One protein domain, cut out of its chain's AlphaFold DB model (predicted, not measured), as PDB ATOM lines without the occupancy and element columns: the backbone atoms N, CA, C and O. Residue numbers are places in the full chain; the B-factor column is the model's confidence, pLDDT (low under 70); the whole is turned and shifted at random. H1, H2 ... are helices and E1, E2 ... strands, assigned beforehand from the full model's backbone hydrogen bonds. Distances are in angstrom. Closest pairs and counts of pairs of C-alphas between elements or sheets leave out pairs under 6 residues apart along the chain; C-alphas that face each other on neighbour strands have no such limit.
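Overview. This is residues 163 to 261 of the 281 residues of the protein "Lactamase_B domain-containing protein" of uncultured archaeon (UniProt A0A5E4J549). Six short strands lie side by side in one strongly twisted parallel sheet, and H1, H2 and H3 form a layer along one face, following one another from the E6 end towards the E3 end and turned steeply against each other. Links make the two ends of the longest axis, around Asp 254 and Asp 218. The 99 printed residues hold three named helices and six named strands in the order H1, E1, H2, E2, H3, E3, E4, E5, E6; the sheet's order is E3, E2, E4, E1, E5, E6. The class is mixed, with under half of the residues, 49, in named elements. The whole is compact and rounded, with a radius of gyration of the C-alphas of 11.9 A and spans of 33 by 25 by 25 A.

Arrangement. H1, residues 165 to 173, is on the sheet at a height of 9.6 A, over E5, residues 246 to 249. The closest C-alphas of H1 and E6, residues 258 to 260, are Phe 168 and Ile 260, 6.3 A apart. E1, residues 177 to 179, is parallel to E5, with N 179 and O 247 at 2.8 A, within hydrogen-bond range. H2, residues 185 to 195, is close to H1 but not clearly touching, Leu 172 to Ile 193 being the closest C-alphas at 7.5 A. E1, H2 and E2, residues 202 to 204, form a split strand-helix-strand unit with a right-handed crossover, E4, residues 231 to 233, standing between the two strands. Between the parallel neighbours E2 and E4, N 232 and O 203 are within hydrogen-bond range at 2.8 A, and between the parallel neighbours E4 and E1, N 178 and O 231 are within hydrogen-bond range at 2.8 A. H3, residues 206 to 215, only just touches H2, with 3 pairs of C-alphas within 8 A, the closest Gln 187 and Thr 212 at 6.0 A; they run the same way at a steep tilt of 61 degrees. E2, H3 and E3, residues 222 to 224, form a strand-helix-strand unit, two parallel neighbour strands with a helix between along the chain, also right-handed; N 204 and O 223 are 2.9 A apart. E5 and E6 have N 248 and O 258 at 2.8 A. In H1, H2 and H3 every O i to N i+4 pair is within hydrogen-bond range.

Along the chain. H1 begins at C-alpha 165, (242.167, 189.484, 229.687), and measures 12.3 A. H2 measures 15.1 A, H3 14.2 A and E5 9.9 A. E6 ends at C-alpha 260, (237.400, 192.799, 235.689).

Size, cuts and confidence. The C-alphas of Asp 218 and Asp 254, the two farthest apart, are 35.0 A apart. The printed part has no cut. The link from E4 to E5, residues 234 to 245, is long. The mean pLDDT of the printed part is 92.4, and no printed residue is under 70.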
ATOM      1  N   ASP A 163     236.075 186.605 228.848       94.62
ATOM      2  CA  ASP A 163     237.022 187.055 229.869       94.62
ATOM      3  C   ASP A 163     237.757 188.318 229.380       94.62
ATOM      4  O   ASP A 163     238.290 188.363 228.272       94.62
ATOM      5  N   ASP A 164     237.827 189.338 230.230       96.38
ATOM      6  CA  ASP A 164     238.520 190.602 229.996       96.38
ATOM      7  C   ASP A 164     240.013 190.480 230.338       96.38
ATOM      8  O   ASP A 164     240.518 191.010 231.331       96.38
ATOM      9  N   LEU A 165     240.728 189.704 229.520       96.81
ATOM     10  CA  LEU A 165     242.167 189.484 229.687       96.81
ATOM     11  C   LEU A 165     242.987 190.748 229.406       96.81
ATOM     12  O   LEU A 165     244.031 190.942 230.028       96.81
ATOM     13  N   ALA A 166     242.515 191.606 228.497       96.69
ATOM     14  CA  ALA A 166     243.166 192.875 228.184       96.69
ATOM     15  C   ALA A 166     243.074 193.842 229.371       96.69
ATOM     16  O   ALA A 166     244.105 194.314 229.844       96.69
ATOM     17  N   GLY A 167     241.875 194.043 229.930       96.44
ATOM     18  CA  GLY A 167     241.687 194.858 231.129       96.44
ATOM     19  C   GLY A 167     242.417 194.288 232.344       96.44
ATOM     20  O   GLY A 167     242.981 195.042 233.136       96.44
ATOM     21  N   PHE A 168     242.498 192.957 232.475       97.19
ATOM     22  CA  PHE A 168     243.329 192.322 233.502       97.19
ATOM     23  C   PHE A 168     244.815 192.667 233.353       97.19
ATOM     24  O   PHE A 168     245.461 193.012 234.344       97.19
ATOM     25  N   PHE A 169     245.351 192.601 232.132       96.62
ATOM     26  CA  PHE A 169     246.744 192.944 231.849       96.62
ATOM     27  C   PHE A 169     247.034 194.428 232.109       96.62
ATOM     28  O   PHE A 169     247.990 194.750 232.809       96.62
ATOM     29  N   GLU A 170     246.181 195.333 231.625       96.19
ATOM     30  CA  GLU A 170     246.316 196.775 231.866       96.19
ATOM     31  C   GLU A 170     246.268 197.108 233.364       96.19
ATOM     32  O   GLU A 170     247.086 197.880 233.873       96.19
ATOM     33  N   ALA A 171     245.349 196.480 234.103       95.50
ATOM     34  CA  ALA A 171     245.278 196.625 235.548       95.50
ATOM     35  C   ALA A 171     246.559 196.119 236.228       95.50
ATOM     36  O   ALA A 171     247.091 196.807 237.103       95.50
ATOM     37  N   LEU A 172     247.081 194.961 235.816       95.25
ATOM     38  CA  LEU A 172     248.320 194.403 236.355       95.25
ATOM     39  C   LEU A 172     249.519 195.339 236.127       95.25
ATOM     40  O   LEU A 172     250.226 195.645 237.086       95.25
ATOM     41  N   GLU A 173     249.700 195.850 234.906       93.81
ATOM     42  CA  GLU A 173     250.776 196.796 234.557       93.81
ATOM     43  C   GLU A 173     250.676 198.110 235.351       93.81
ATOM     44  O   GLU A 173     251.686 198.700 235.731       93.81
ATOM     45  N   SER A 174     249.456 198.541 235.690       92.00
ATOM     46  CA  SER A 174     249.215 199.711 236.548       92.00
ATOM     47  C   SER A 174     249.484 199.473 238.047       92.00
ATOM     48  O   SER A 174     249.200 200.347 238.874       92.00
ATOM     49  N   GLY A 175     249.989 198.289 238.418       91.38
ATOM     50  CA  GLY A 175     250.254 197.900 239.803       91.38
ATOM     51  C   GLY A 175     248.988 197.629 240.618       91.38
ATOM     52  O   GLY A 175     248.974 197.858 241.830       91.38
ATOM     53  N   ALA A 176     247.901 197.192 239.976       94.56
ATOM     54  CA  ALA A 176     246.645 196.945 240.668       94.56
ATOM     55  C   ALA A 176     246.701 195.742 241.620       94.56
ATOM     56  O   ALA A 176     247.552 194.856 241.521       94.56
ATOM     57  N   SER A 177     245.741 195.709 242.541       95.75
ATOM     58  CA  SER A 177     245.448 194.555 243.390       95.75
ATOM     59  C   SER A 177     244.050 194.008 243.113       95.75
ATOM     60  O   SER A 177     243.134 194.745 242.740       95.75
ATOM     61  N   PHE A 178     243.886 192.707 243.321       96.94
ATOM     62  CA  PHE A 178     242.740 191.948 242.848       96.94
ATOM     63  C   PHE A 178     241.988 191.270 243.994       96.94
ATOM     64  O   PHE A 178     242.571 190.560 244.815       96.94
ATOM     65  N   GLY A 179     240.674 191.472 244.021       96.75
ATOM     66  CA  GLY A 179     239.733 190.704 244.822       96.75
ATOM     67  C   GLY A 179     239.377 189.398 244.119       96.75
ATOM     68  O   GLY A 179     238.861 189.426 243.005       96.75
ATOM     69  N   ALA A 180     239.630 188.264 244.760       96.75
ATOM     70  CA  ALA A 180     239.398 186.931 244.221       96.75
ATOM     71  C   ALA A 180     239.029 185.957 245.347       96.75
ATOM     72  O   ALA A 180     239.671 185.948 246.392       96.75
ATOM     73  N   TYR A 181     238.016 185.109 245.152       95.38
ATOM     74  CA  TYR A 181     237.728 184.028 246.101       95.38
ATOM     75  C   TYR A 181     238.960 183.134 246.329       95.38
ATOM     76  O   TYR A 181     239.665 182.782 245.381       95.38
ATOM     77  N   ALA A 182     239.201 182.759 247.590       96.44
ATOM     78  CA  ALA A 182     240.444 182.108 248.020       96.44
ATOM     79  C   ALA A 182     240.748 180.786 247.292       96.44
ATOM     80  O   ALA A 182     241.914 180.468 247.060       96.44
ATOM     81  N   PHE A 183     239.707 180.027 246.928       97.06
ATOM     82  CA  PHE A 183     239.817 178.782 246.167       97.06
ATOM     83  C   PHE A 183     239.246 178.944 244.753       97.06
ATOM     84  O   PHE A 183     238.123 179.420 244.576       97.06
ATOM     85  N   GLY A 184     240.022 178.533 243.753       96.19
ATOM     86  CA  GLY A 184     239.724 178.692 242.331       96.19
ATOM     87  C   GLY A 184     240.200 180.043 241.815       96.19
ATOM     88  O   GLY A 184     241.213 180.132 241.119       96.19
ATOM     89  N   LYS A 185     239.503 181.117 242.210       96.69
ATOM     90  CA  LYS A 185     239.708 182.448 241.625       96.69
ATOM     91  C   LYS A 185     241.100 183.010 241.863       96.69
ATOM     92  O   LYS A 185     241.714 183.534 240.935       96.69
ATOM     93  N   ALA A 186     241.592 182.900 243.095       97.56
ATOM     94  CA  ALA A 186     242.921 183.377 243.451       97.56
ATOM     95  C   ALA A 186     244.009 182.636 242.658       97.56
ATOM     96  O   ALA A 186     244.909 183.271 242.113       97.56
ATOM     97  N   GLN A 187     243.889 181.313 242.514       97.75
ATOM     98  CA  GLN A 187     244.847 180.503 241.757       97.75
ATOM     99  C   GLN A 187     244.799 180.814 240.255       97.75
ATOM    100  O   GLN A 187     245.850 180.923 239.624       97.75
ATOM    101  N   ARG A 188     243.608 181.057 239.683       97.25
ATOM    102  CA  ARG A 188     243.491 181.539 238.297       97.25
ATOM    103  C   ARG A 188     244.151 182.903 238.115       97.25
ATOM    104  O   ARG A 188     244.880 183.091 237.147       97.25
ATOM    105  N   ALA A 189     243.931 183.839 239.039       97.69
ATOM    106  CA  ALA A 189     244.574 185.150 238.993       97.69
ATOM    107  C   ALA A 189     246.103 185.018 239.030       97.69
ATOM    108  O   ALA A 189     246.785 185.612 238.204       97.69
ATOM    109  N   VAL A 190     246.637 184.180 239.925       97.75
ATOM    110  CA  VAL A 190     248.075 183.880 239.991       97.75
ATOM    111  C   VAL A 190     248.576 183.296 238.668       97.75
ATOM    112  O   VAL A 190     249.574 183.780 238.141       97.75
ATOM    113  N   ALA A 191     247.880 182.310 238.096       96.81
ATOM    114  CA  ALA A 191     248.263 181.711 236.818       96.81
ATOM    115  C   ALA A 191     248.300 182.745 235.678       96.81
ATOM    116  O   ALA A 191     249.262 182.767 234.913       96.81
ATOM    117  N   LEU A 192     247.309 183.641 235.603       97.00
ATOM    118  CA  LEU A 192     247.277 184.733 234.625       97.00
ATOM    119  C   LEU A 192     248.430 185.721 234.838       97.00
ATOM    120  O   LEU A 192     249.156 186.016 233.893       97.00
ATOM    121  N   ILE A 193     248.654 186.171 236.077       96.81
ATOM    122  CA  ILE A 193     249.747 187.090 236.436       96.81
ATOM    123  C   ILE A 193     251.106 186.500 236.032       96.81
ATOM    124  O   ILE A 193     251.925 187.179 235.410       96.81
ATOM    125  N   ARG A 194     251.349 185.221 236.346       96.19
ATOM    126  CA  ARG A 194     252.588 184.529 235.958       96.19
ATOM    127  C   ARG A 194     252.686 184.331 234.447       96.19
ATOM    128  O   ARG A 194     253.758 184.556 233.890       96.19
ATOM    129  N   GLY A 195     251.588 183.966 233.786       94.94
ATOM    130  CA  GLY A 195     251.516 183.803 232.331       94.94
ATOM    131  C   GLY A 195     251.790 185.097 231.559       94.94
ATOM    132  O   GLY A 195     252.371 185.053 230.481       94.94
ATOM    133  N   MET A 196     251.459 186.249 232.147       94.69
ATOM    134  CA  MET A 196     251.778 187.584 231.622       94.69
ATOM    135  C   MET A 196     253.229 188.018 231.894       94.69
ATOM    136  O   MET A 196     253.637 189.104 231.498       94.69
ATOM    137  N   GLY A 197     254.036 187.173 232.546       93.19
ATOM    138  CA  GLY A 197     255.466 187.400 232.752       93.19
ATOM    139  C   GLY A 197     255.835 188.088 234.068       93.19
ATOM    140  O   GLY A 197     257.020 188.332 234.300       93.19
ATOM    141  N   TYR A 198     254.878 188.357 234.964       93.00
ATOM    142  CA  TYR A 198     255.183 188.944 236.269       93.00
ATOM    143  C   TYR A 198     255.907 187.932 237.168       93.00
ATOM    144  O   TYR A 198     255.337 186.924 237.593       93.00
ATOM    145  N   LYS A 199     257.174 188.209 237.497       92.00
ATOM    146  CA  LYS A 199     258.038 187.330 238.318       92.00
ATOM    147  C   LYS A 199     258.179 187.772 239.781       92.00
ATOM    148  O   LYS A 199     258.823 187.076 240.560       92.00
ATOM    149  N   GLY A 200     257.597 188.917 240.147       91.81
ATOM    150  CA  GLY A 200     257.695 189.502 241.489       91.81
ATOM    151  C   GLY A 200     256.864 188.782 242.556       91.81
ATOM    152  O   GLY A 200     256.137 187.827 242.271       91.81
ATOM    153  N   GLU A 201     256.961 189.253 243.801       94.62
ATOM    154  CA  GLU A 201     256.130 188.767 244.910       94.62
ATOM    155  C   GLU A 201     254.644 189.060 244.654       94.62
ATOM    156  O   GLU A 201     254.290 190.176 244.282       94.62
ATOM    157  N   ILE A 202     253.773 188.076 244.897       96.44
ATOM    158  CA  ILE A 202     252.320 188.298 244.969       96.44
ATOM    159  C   ILE A 202     251.910 188.244 246.440       96.44
ATOM    160  O   ILE A 202     252.155 187.242 247.119       96.44
ATOM    161  N   GLY A 203     251.309 189.327 246.931       96.56
ATOM    162  CA  GLY A 203     250.774 189.394 248.288       96.56
ATOM    163  C   GLY A 203     249.410 188.711 248.381       96.56
ATOM    164  O   GLY A 203     248.557 188.913 247.520       96.56
ATOM    165  N   MET A 204     249.187 187.890 249.404       97.25
ATOM    166  CA  MET A 204     247.934 187.146 249.570       97.25
ATOM    167  C   MET A 204     247.486 187.130 251.030       97.25
ATOM    168  O   MET A 204     248.305 187.223 251.944       97.25
ATOM    169  N   ASP A 205     246.177 187.003 251.258       96.38
ATOM    170  CA  ASP A 205     245.664 186.708 252.598       96.38
ATOM    171  C   ASP A 205     245.888 185.240 252.979       96.38
ATOM    172  O   ASP A 205     246.212 184.405 252.135       96.38
ATOM    173  N   SER A 206     245.738 184.927 254.267       96.06
ATOM    174  CA  SER A 206     246.158 183.646 254.841       96.06
ATOM    175  C   SER A 206     245.537 182.423 254.160       96.06
ATOM    176  O   SER A 206     246.253 181.463 253.870       96.06
ATOM    177  N   GLU A 207     244.231 182.444 253.879       95.94
ATOM    178  CA  GLU A 207     243.547 181.324 253.223       95.94
ATOM    179  C   GLU A 207     243.996 181.187 251.762       95.94
ATOM    180  O   GLU A 207     244.372 180.092 251.334       95.94
ATOM    181  N   SER A 208     244.022 182.297 251.014       97.38
ATOM    182  CA  SER A 208     244.442 182.295 249.607       97.38
ATOM    183  C   SER A 208     245.902 181.858 249.462       97.38
ATOM    184  O   SER A 208     246.233 181.092 248.556       97.38
ATOM    185  N   LEU A 209     246.768 182.284 250.384       96.69
ATOM    186  CA  LEU A 209     248.177 181.907 250.447       96.69
ATOM    187  C   LEU A 209     248.351 180.413 250.729       96.69
ATOM    188  O   LEU A 209     249.123 179.744 250.040       96.69
ATOM    189  N   ALA A 210     247.639 179.884 251.728       96.81
ATOM    190  CA  ALA A 210     247.719 178.475 252.106       96.81
ATOM    191  C   ALA A 210     247.269 177.558 250.962       96.81
ATOM    192  O   ALA A 210     247.964 176.594 250.639       96.81
ATOM    193  N   LEU A 211     246.145 177.885 250.318       97.56
ATOM    194  CA  LEU A 211     245.634 177.138 249.170       97.56
ATOM    195  C   LEU A 211     246.583 177.218 247.974       97.56
ATOM    196  O   LEU A 211     246.918 176.194 247.390       97.56
ATOM    197  N   THR A 212     247.067 178.412 247.635       97.44
ATOM    198  CA  THR A 212     247.953 178.600 246.477       97.44
ATOM    199  C   THR A 212     249.276 177.868 246.661       97.44
ATOM    200  O   THR A 212     249.678 177.119 245.777       97.44
ATOM    201  N   ARG A 213     249.918 177.980 247.832       95.88
ATOM    202  CA  ARG A 213     251.159 177.242 248.126       95.88
ATOM    203  C   ARG A 213     250.968 175.728 248.088       95.88
ATOM    204  O   ARG A 213     251.882 175.017 247.688       95.88
ATOM    205  N   ALA A 214     249.813 175.234 248.529       96.31
ATOM    206  CA  ALA A 214     249.538 173.803 248.552       96.31
ATOM    207  C   ALA A 214     249.199 173.221 247.172       96.31
ATOM    208  O   ALA A 214     249.441 172.039 246.955       96.31
ATOM    209  N   LEU A 215     248.609 174.019 246.278       96.75
ATOM    210  CA  LEU A 215     248.032 173.538 245.017       96.75
ATOM    211  C   LEU A 215     248.812 173.964 243.771       96.75
ATOM    212  O   LEU A 215     248.645 173.364 242.715       96.75
ATOM    213  N   MET A 216     249.648 174.996 243.867       95.12
ATOM    214  CA  MET A 216     250.437 175.523 242.755       95.12
ATOM    215  C   MET A 216     251.924 175.454 243.094       95.12
ATOM    216  O   MET A 216     252.549 176.473 243.408       95.12
ATOM    217  N   ALA A 217     252.500 174.252 243.036       84.88
ATOM    218  CA  ALA A 217     253.945 174.085 243.176       84.88
ATOM    219  C   ALA A 217     254.689 174.992 242.177       84.88
ATOM    220  O   ALA A 217     254.239 175.192 241.049       84.88
ATOM    221  N   ASP A 218     255.794 175.593 242.623       83.31
ATOM    222  CA  ASP A 218     256.699 176.406 241.798       83.31
ATOM    223  C   ASP A 218     256.084 177.649 241.120       83.31
ATOM    224  O   ASP A 218     256.664 178.233 240.207       83.31
ATOM    225  N   SER A 219     254.942 178.144 241.608       86.94
ATOM    226  CA  SER A 219     254.239 179.313 241.042       86.94
ATOM    227  C   SER A 219     254.802 180.686 241.465       86.94
ATOM    228  O   SER A 219     254.143 181.726 241.348       86.94
ATOM    229  N   GLY A 220     256.067 180.711 241.886       87.06
ATOM    230  CA  GLY A 220     256.822 181.916 242.226       87.06
ATOM    231  C   GLY A 220     256.680 182.371 243.686       87.06
ATOM    232  O   GLY A 220     256.087 181.680 244.513       87.06
ATOM    233  N   PRO A 221     257.264 183.530 244.036       93.88
ATOM    234  CA  PRO A 221     257.291 183.994 245.417       93.88
ATOM    235  C   PRO A 221     255.928 184.543 245.861       93.88
ATOM    236  O   PRO A 221     255.332 185.396 245.193       93.88
ATOM    237  N   PHE A 222     255.473 184.085 247.029       94.38
ATOM    238  CA  PHE A 222     254.265 184.566 247.701       94.38
ATOM    239  C   PHE A 222     254.581 185.083 249.094       94.38
ATOM    240  O   PHE A 222     255.306 184.429 249.855       94.38
ATOM    241  N   VAL A 223     253.958 186.199 249.446       93.31
ATOM    242  CA  VAL A 223     254.118 186.872 250.736       93.31
ATOM    243  C   VAL A 223     252.763 187.187 251.349       93.31
ATOM    244  O   VAL A 223     251.745 187.183 250.657       93.31
ATOM    245  N   ASP A 224     252.750 187.468 252.650       93.56
ATOM    246  CA  ASP A 224     251.582 188.089 253.271       93.56
ATOM    247  C   ASP A 224     251.283 189.433 252.592       93.56
ATOM    248  O   ASP A 224     252.170 190.043 251.990       93.56
ATOM    249  N   VAL A 225     250.039 189.898 252.687       91.56
ATOM    250  CA  VAL A 225     249.592 191.170 252.096       91.56
ATOM    251  C   VAL A 225     250.581 192.306 252.410       91.56
ATOM    252  O   VAL A 225     250.827 192.632 253.573       91.56
ATOM    253  N   LYS A 226     251.136 192.933 251.364       82.25
ATOM    254  CA  LYS A 226     252.124 194.022 251.466       82.25
ATOM    255  C   LYS A 226     251.672 195.252 250.684       82.25
ATOM    256  O   LYS A 226     250.847 195.187 249.779       82.25
ATOM    257  N   LYS A 227     252.237 196.402 251.060       71.94
ATOM    258  CA  LYS A 227     251.885 197.715 250.505       71.94
ATOM    259  C   LYS A 227     252.366 197.915 249.064       71.94
ATOM    260  O   LYS A 227     251.645 198.523 248.285       71.94
ATOM    261  N   ASP A 228     253.558 197.425 248.735       79.50
ATOM    262  CA  ASP A 228     254.284 197.819 247.520       79.50
ATOM    263  C   ASP A 228     254.390 196.669 246.495       79.50
ATOM    264  O   ASP A 228     255.368 196.568 245.759       79.50
ATOM    265  N   CYS A 229     253.398 195.770 246.457       85.81
ATOM    266  CA  CYS A 229     253.293 194.711 245.447       85.81
ATOM    267  C   CYS A 229     251.842 194.488 244.992       85.81
ATOM    268  O   CYS A 229     250.894 194.940 245.638       85.81
ATOM    269  N   THR A 230     251.665 193.772 243.880       93.75
ATOM    270  CA  THR A 230     250.350 193.286 243.442       93.75
ATOM    271  C   THR A 230     249.832 192.272 244.458       93.75
ATOM    272  O   THR A 230     250.499 191.279 244.760       93.75
ATOM    273  N   ASN A 231     248.622 192.501 244.971       96.94
ATOM    274  CA  ASN A 231     247.973 191.583 245.898       96.94
ATOM    275  C   ASN A 231     246.827 190.825 245.214       96.94
ATOM    276  O   ASN A 231     246.093 191.398 244.412       96.94
ATOM    277  N   VAL A 232     246.637 189.560 245.584       97.50
ATOM    278  CA  VAL A 232     245.458 188.746 245.267       97.50
ATOM    279  C   VAL A 232     244.852 188.294 246.591       97.50
ATOM    280  O   VAL A 232     245.405 187.441 247.285       97.50
ATOM    281  N   VAL A 233     243.728 188.899 246.965       96.94
ATOM    282  CA  VAL A 233     243.091 188.701 248.274       96.94
ATOM    283  C   VAL A 233     241.609 188.419 248.120       96.94
ATOM    284  O   VAL A 233     240.987 188.793 247.131       96.94
ATOM    285  N   THR A 234     241.012 187.804 249.129       95.50
ATOM    286  CA  THR A 234     239.564 187.617 249.206       95.50
ATOM    287  C   THR A 234     238.800 188.941 249.134       95.50
ATOM    288  O   THR A 234     239.304 189.982 249.577       95.50
ATOM    289  N   PRO A 235     237.552 188.932 248.626       92.56
ATOM    290  CA  PRO A 235     236.768 190.154 248.452       92.56
ATOM    291  C   PRO A 235     236.642 191.017 249.715       92.56
ATOM    292  O   PRO A 235     236.677 192.244 249.639       92.56
ATOM    293  N   TRP A 236     236.537 190.383 250.883       91.50
ATOM    294  CA  TRP A 236     236.407 191.052 252.181       91.50
ATOM    295  C   TRP A 236     237.723 191.616 252.734       91.50
ATOM    296  O   TRP A 236     237.679 192.474 253.610       91.50
ATOM    297  N   ASN A 237     238.875 191.191 252.209       93.38
ATOM    298  CA  ASN A 237     240.188 191.734 252.568       93.38
ATOM    299  C   ASN A 237     240.685 192.802 251.579       93.38
ATOM    300  O   ASN A 237     241.672 193.486 251.849       93.38
ATOM    301  N   LEU A 238     239.995 193.012 250.451       91.88
ATOM    302  CA  LEU A 238     240.410 193.980 249.427       91.88
ATOM    303  C   LEU A 238     240.426 195.434 249.940       91.88
ATOM    304  O   LEU A 238     241.234 196.259 249.504       91.88
ATOM    305  N   ASN A 239     239.578 195.765 250.918       89.81
ATOM    306  CA  ASN A 239     239.587 197.083 251.559       89.81
ATOM    307  C   ASN A 239     240.870 197.342 252.374       89.81
ATOM    308  O   ASN A 239     241.297 198.491 252.450       89.81
ATOM    309  N   GLN A 240     241.497 196.298 252.925       88.25
ATOM    310  CA  GLN A 240     242.714 196.380 253.742       88.25
ATOM    311  C   GLN A 240     243.981 196.583 252.900       88.25
ATOM    312  O   GLN A 240     244.988 197.081 253.406       88.25
ATOM    313  N   VAL A 241     243.934 196.245 251.608       90.75
ATOM    314  CA  VAL A 241     245.036 196.505 250.675       90.75
ATOM    315  C   VAL A 241     245.199 198.016 250.485       90.75
ATOM    316  O   VAL A 241     244.221 198.735 250.276       90.75
ATOM    317  N   ARG A 242     246.425 198.535 250.571       83.94
ATOM    318  CA  ARG A 242     246.702 199.964 250.347       83.94
ATOM    319  C   ARG A 242     246.784 200.269 248.847       83.94
ATOM    320  O   ARG A 242     247.221 199.428 248.077       83.94
ATOM    321  N   GLY A 243     246.392 201.480 248.450       81.75
ATOM    322  CA  GLY A 243     246.358 201.918 247.048       81.75
ATOM    323  C   GLY A 243     244.933 202.063 246.511       81.75
ATOM    324  O   GLY A 243     243.986 201.585 247.127       81.75
ATOM    325  N   ASN A 244     244.784 202.754 245.378       80.88
ATOM    326  CA  ASN A 244     243.474 203.050 244.781       80.88
ATOM    327  C   ASN A 244     243.120 202.115 243.612       80.88
ATOM    328  O   ASN A 244     241.942 201.949 243.308       80.88
ATOM    329  N   ASN A 245     244.115 201.467 242.999       90.81
ATOM    330  CA  ASN A 245     243.927 200.578 241.851       90.81
ATOM    331  C   ASN A 245     243.520 199.184 242.345       90.81
ATOM    332  O   ASN A 245     244.365 198.315 242.569       90.81
ATOM    333  N   LYS A 246     242.220 198.993 242.585       93.62
ATOM    334  CA  LYS A 246     241.658 197.742 243.106       93.62
ATOM    335  C   LYS A 246     240.523 197.252 242.226       93.62
ATOM    336  O   LYS A 246     239.551 197.979 242.024       93.62
ATOM    337  N   TYR A 247     240.612 195.999 241.799       95.44
ATOM    338  CA  TYR A 247     239.605 195.380 240.945       95.44
ATOM    339  C   TYR A 247     239.073 194.095 241.557       95.44
ATOM    340  O   TYR A 247     239.824 193.313 242.133       95.44
ATOM    341  N   MET A 248     237.779 193.843 241.413       95.44
ATOM    342  CA  MET A 248     237.173 192.560 241.745       95.44
ATOM    343  C   MET A 248     237.169 191.658 240.511       95.44
ATOM    344  O   MET A 248     236.642 192.043 239.470       95.44
ATOM    345  N   LEU A 249     237.706 190.447 240.632       95.62
ATOM    346  CA  LEU A 249     237.660 189.448 239.568       95.62
ATOM    347  C   LEU A 249     236.358 188.664 239.664       95.62
ATOM    348  O   LEU A 249     236.230 187.752 240.482       95.62
ATOM    349  N   THR A 250     235.374 189.024 238.847       89.38
ATOM    350  CA  THR A 250     234.051 188.394 238.892       89.38
ATOM    351  C   THR A 250     233.253 188.628 237.611       89.38
ATOM    352  O   THR A 250     233.454 189.620 236.914       89.38
ATOM    353  N   GLY A 251     232.317 187.722 237.314       80.31
ATOM    354  CA  GLY A 251     231.266 187.942 236.314       80.31
ATOM    355  C   GLY A 251     230.124 188.833 236.818       80.31
ATOM    356  O   GLY A 251     229.371 189.390 236.018       80.31
ATOM    357  N   ARG A 252     230.008 189.006 238.141       76.75
ATOM    358  CA  ARG A 252     228.942 189.787 238.776       76.75
ATOM    359  C   ARG A 252     229.140 191.291 238.599       76.75
ATOM    360  O   ARG A 252     230.261 191.783 238.616       76.75
ATOM    361  N   ARG A 253     228.031 192.029 238.492       72.25
ATOM    362  CA  ARG A 253     228.026 193.494 238.301       72.25
ATOM    363  C   ARG A 253     227.565 194.288 239.526       72.25
ATOM    364  O   ARG A 253     227.588 195.510 239.503       72.25
ATOM    365  N   ASP A 254     227.157 193.616 240.595       75.81
ATOM    366  CA  ASP A 254     226.573 194.211 241.802       75.81
ATOM    367  C   ASP A 254     227.606 194.420 242.928       75.81
ATOM    368  O   ASP A 254     227.329 194.191 244.103       75.81
ATOM    369  N   MET A 255     228.819 194.850 242.567       75.25
ATOM    370  CA  MET A 255     229.950 195.013 243.489       75.25
ATOM    371  C   MET A 255     230.337 196.489 243.649       75.25
ATOM    372  O   MET A 255     230.217 197.281 242.720       75.25
ATOM    373  N   SER A 256     230.855 196.859 244.824       79.56
ATOM    374  CA  SER A 256     231.307 198.228 245.130       79.56
ATOM    375  C   SER A 256     232.670 198.602 244.529       79.56
ATOM    376  O   SER A 256     233.059 199.767 244.571       79.56
ATOM    377  N   TYR A 257     233.400 197.624 243.992       84.06
ATOM    378  CA  TYR A 257     234.686 197.812 243.321       84.06
ATOM    379  C   TYR A 257     234.513 197.761 241.805       84.06
ATOM    380  O   TYR A 257     233.605 197.095 241.308       84.06
ATOM    381  N   GLN A 258     235.438 198.390 241.072       90.44
ATOM    382  CA  GLN A 258     235.563 198.151 239.635       90.44
ATOM    383  C   GLN A 258     235.778 196.653 239.390       90.44
ATOM    384  O   GLN A 258     236.526 195.998 240.116       90.44
ATOM    385  N   THR A 259     235.098 196.094 238.396       93.12
ATOM    386  CA  THR A 259     235.130 194.655 238.117       93.12
ATOM    387  C   THR A 259     235.921 194.383 236.852       93.12
ATOM    388  O   THR A 259     235.661 195.022 235.834       93.12
ATOM    389  N   ILE A 260     236.802 193.389 236.889       95.44
ATOM    390  CA  ILE A 260     237.400 192.799 235.689       95.44
ATOM    391  C   ILE A 260     236.786 191.419 235.529       95.44
ATOM    392  O   ILE A 260     236.790 190.602 236.459       95.44
ATOM    393  N   ARG A 261     236.213 191.167 234.353       94.81
ATOM    394  CA  ARG A 261     235.496 189.924 234.110       94.81
ATOM    395  C   ARG A 261     236.485 188.811 233.842       94.81
ATOM    396  O   ARG A 261     236.960 188.654 232.736       94.81
TER     397      ARG A 261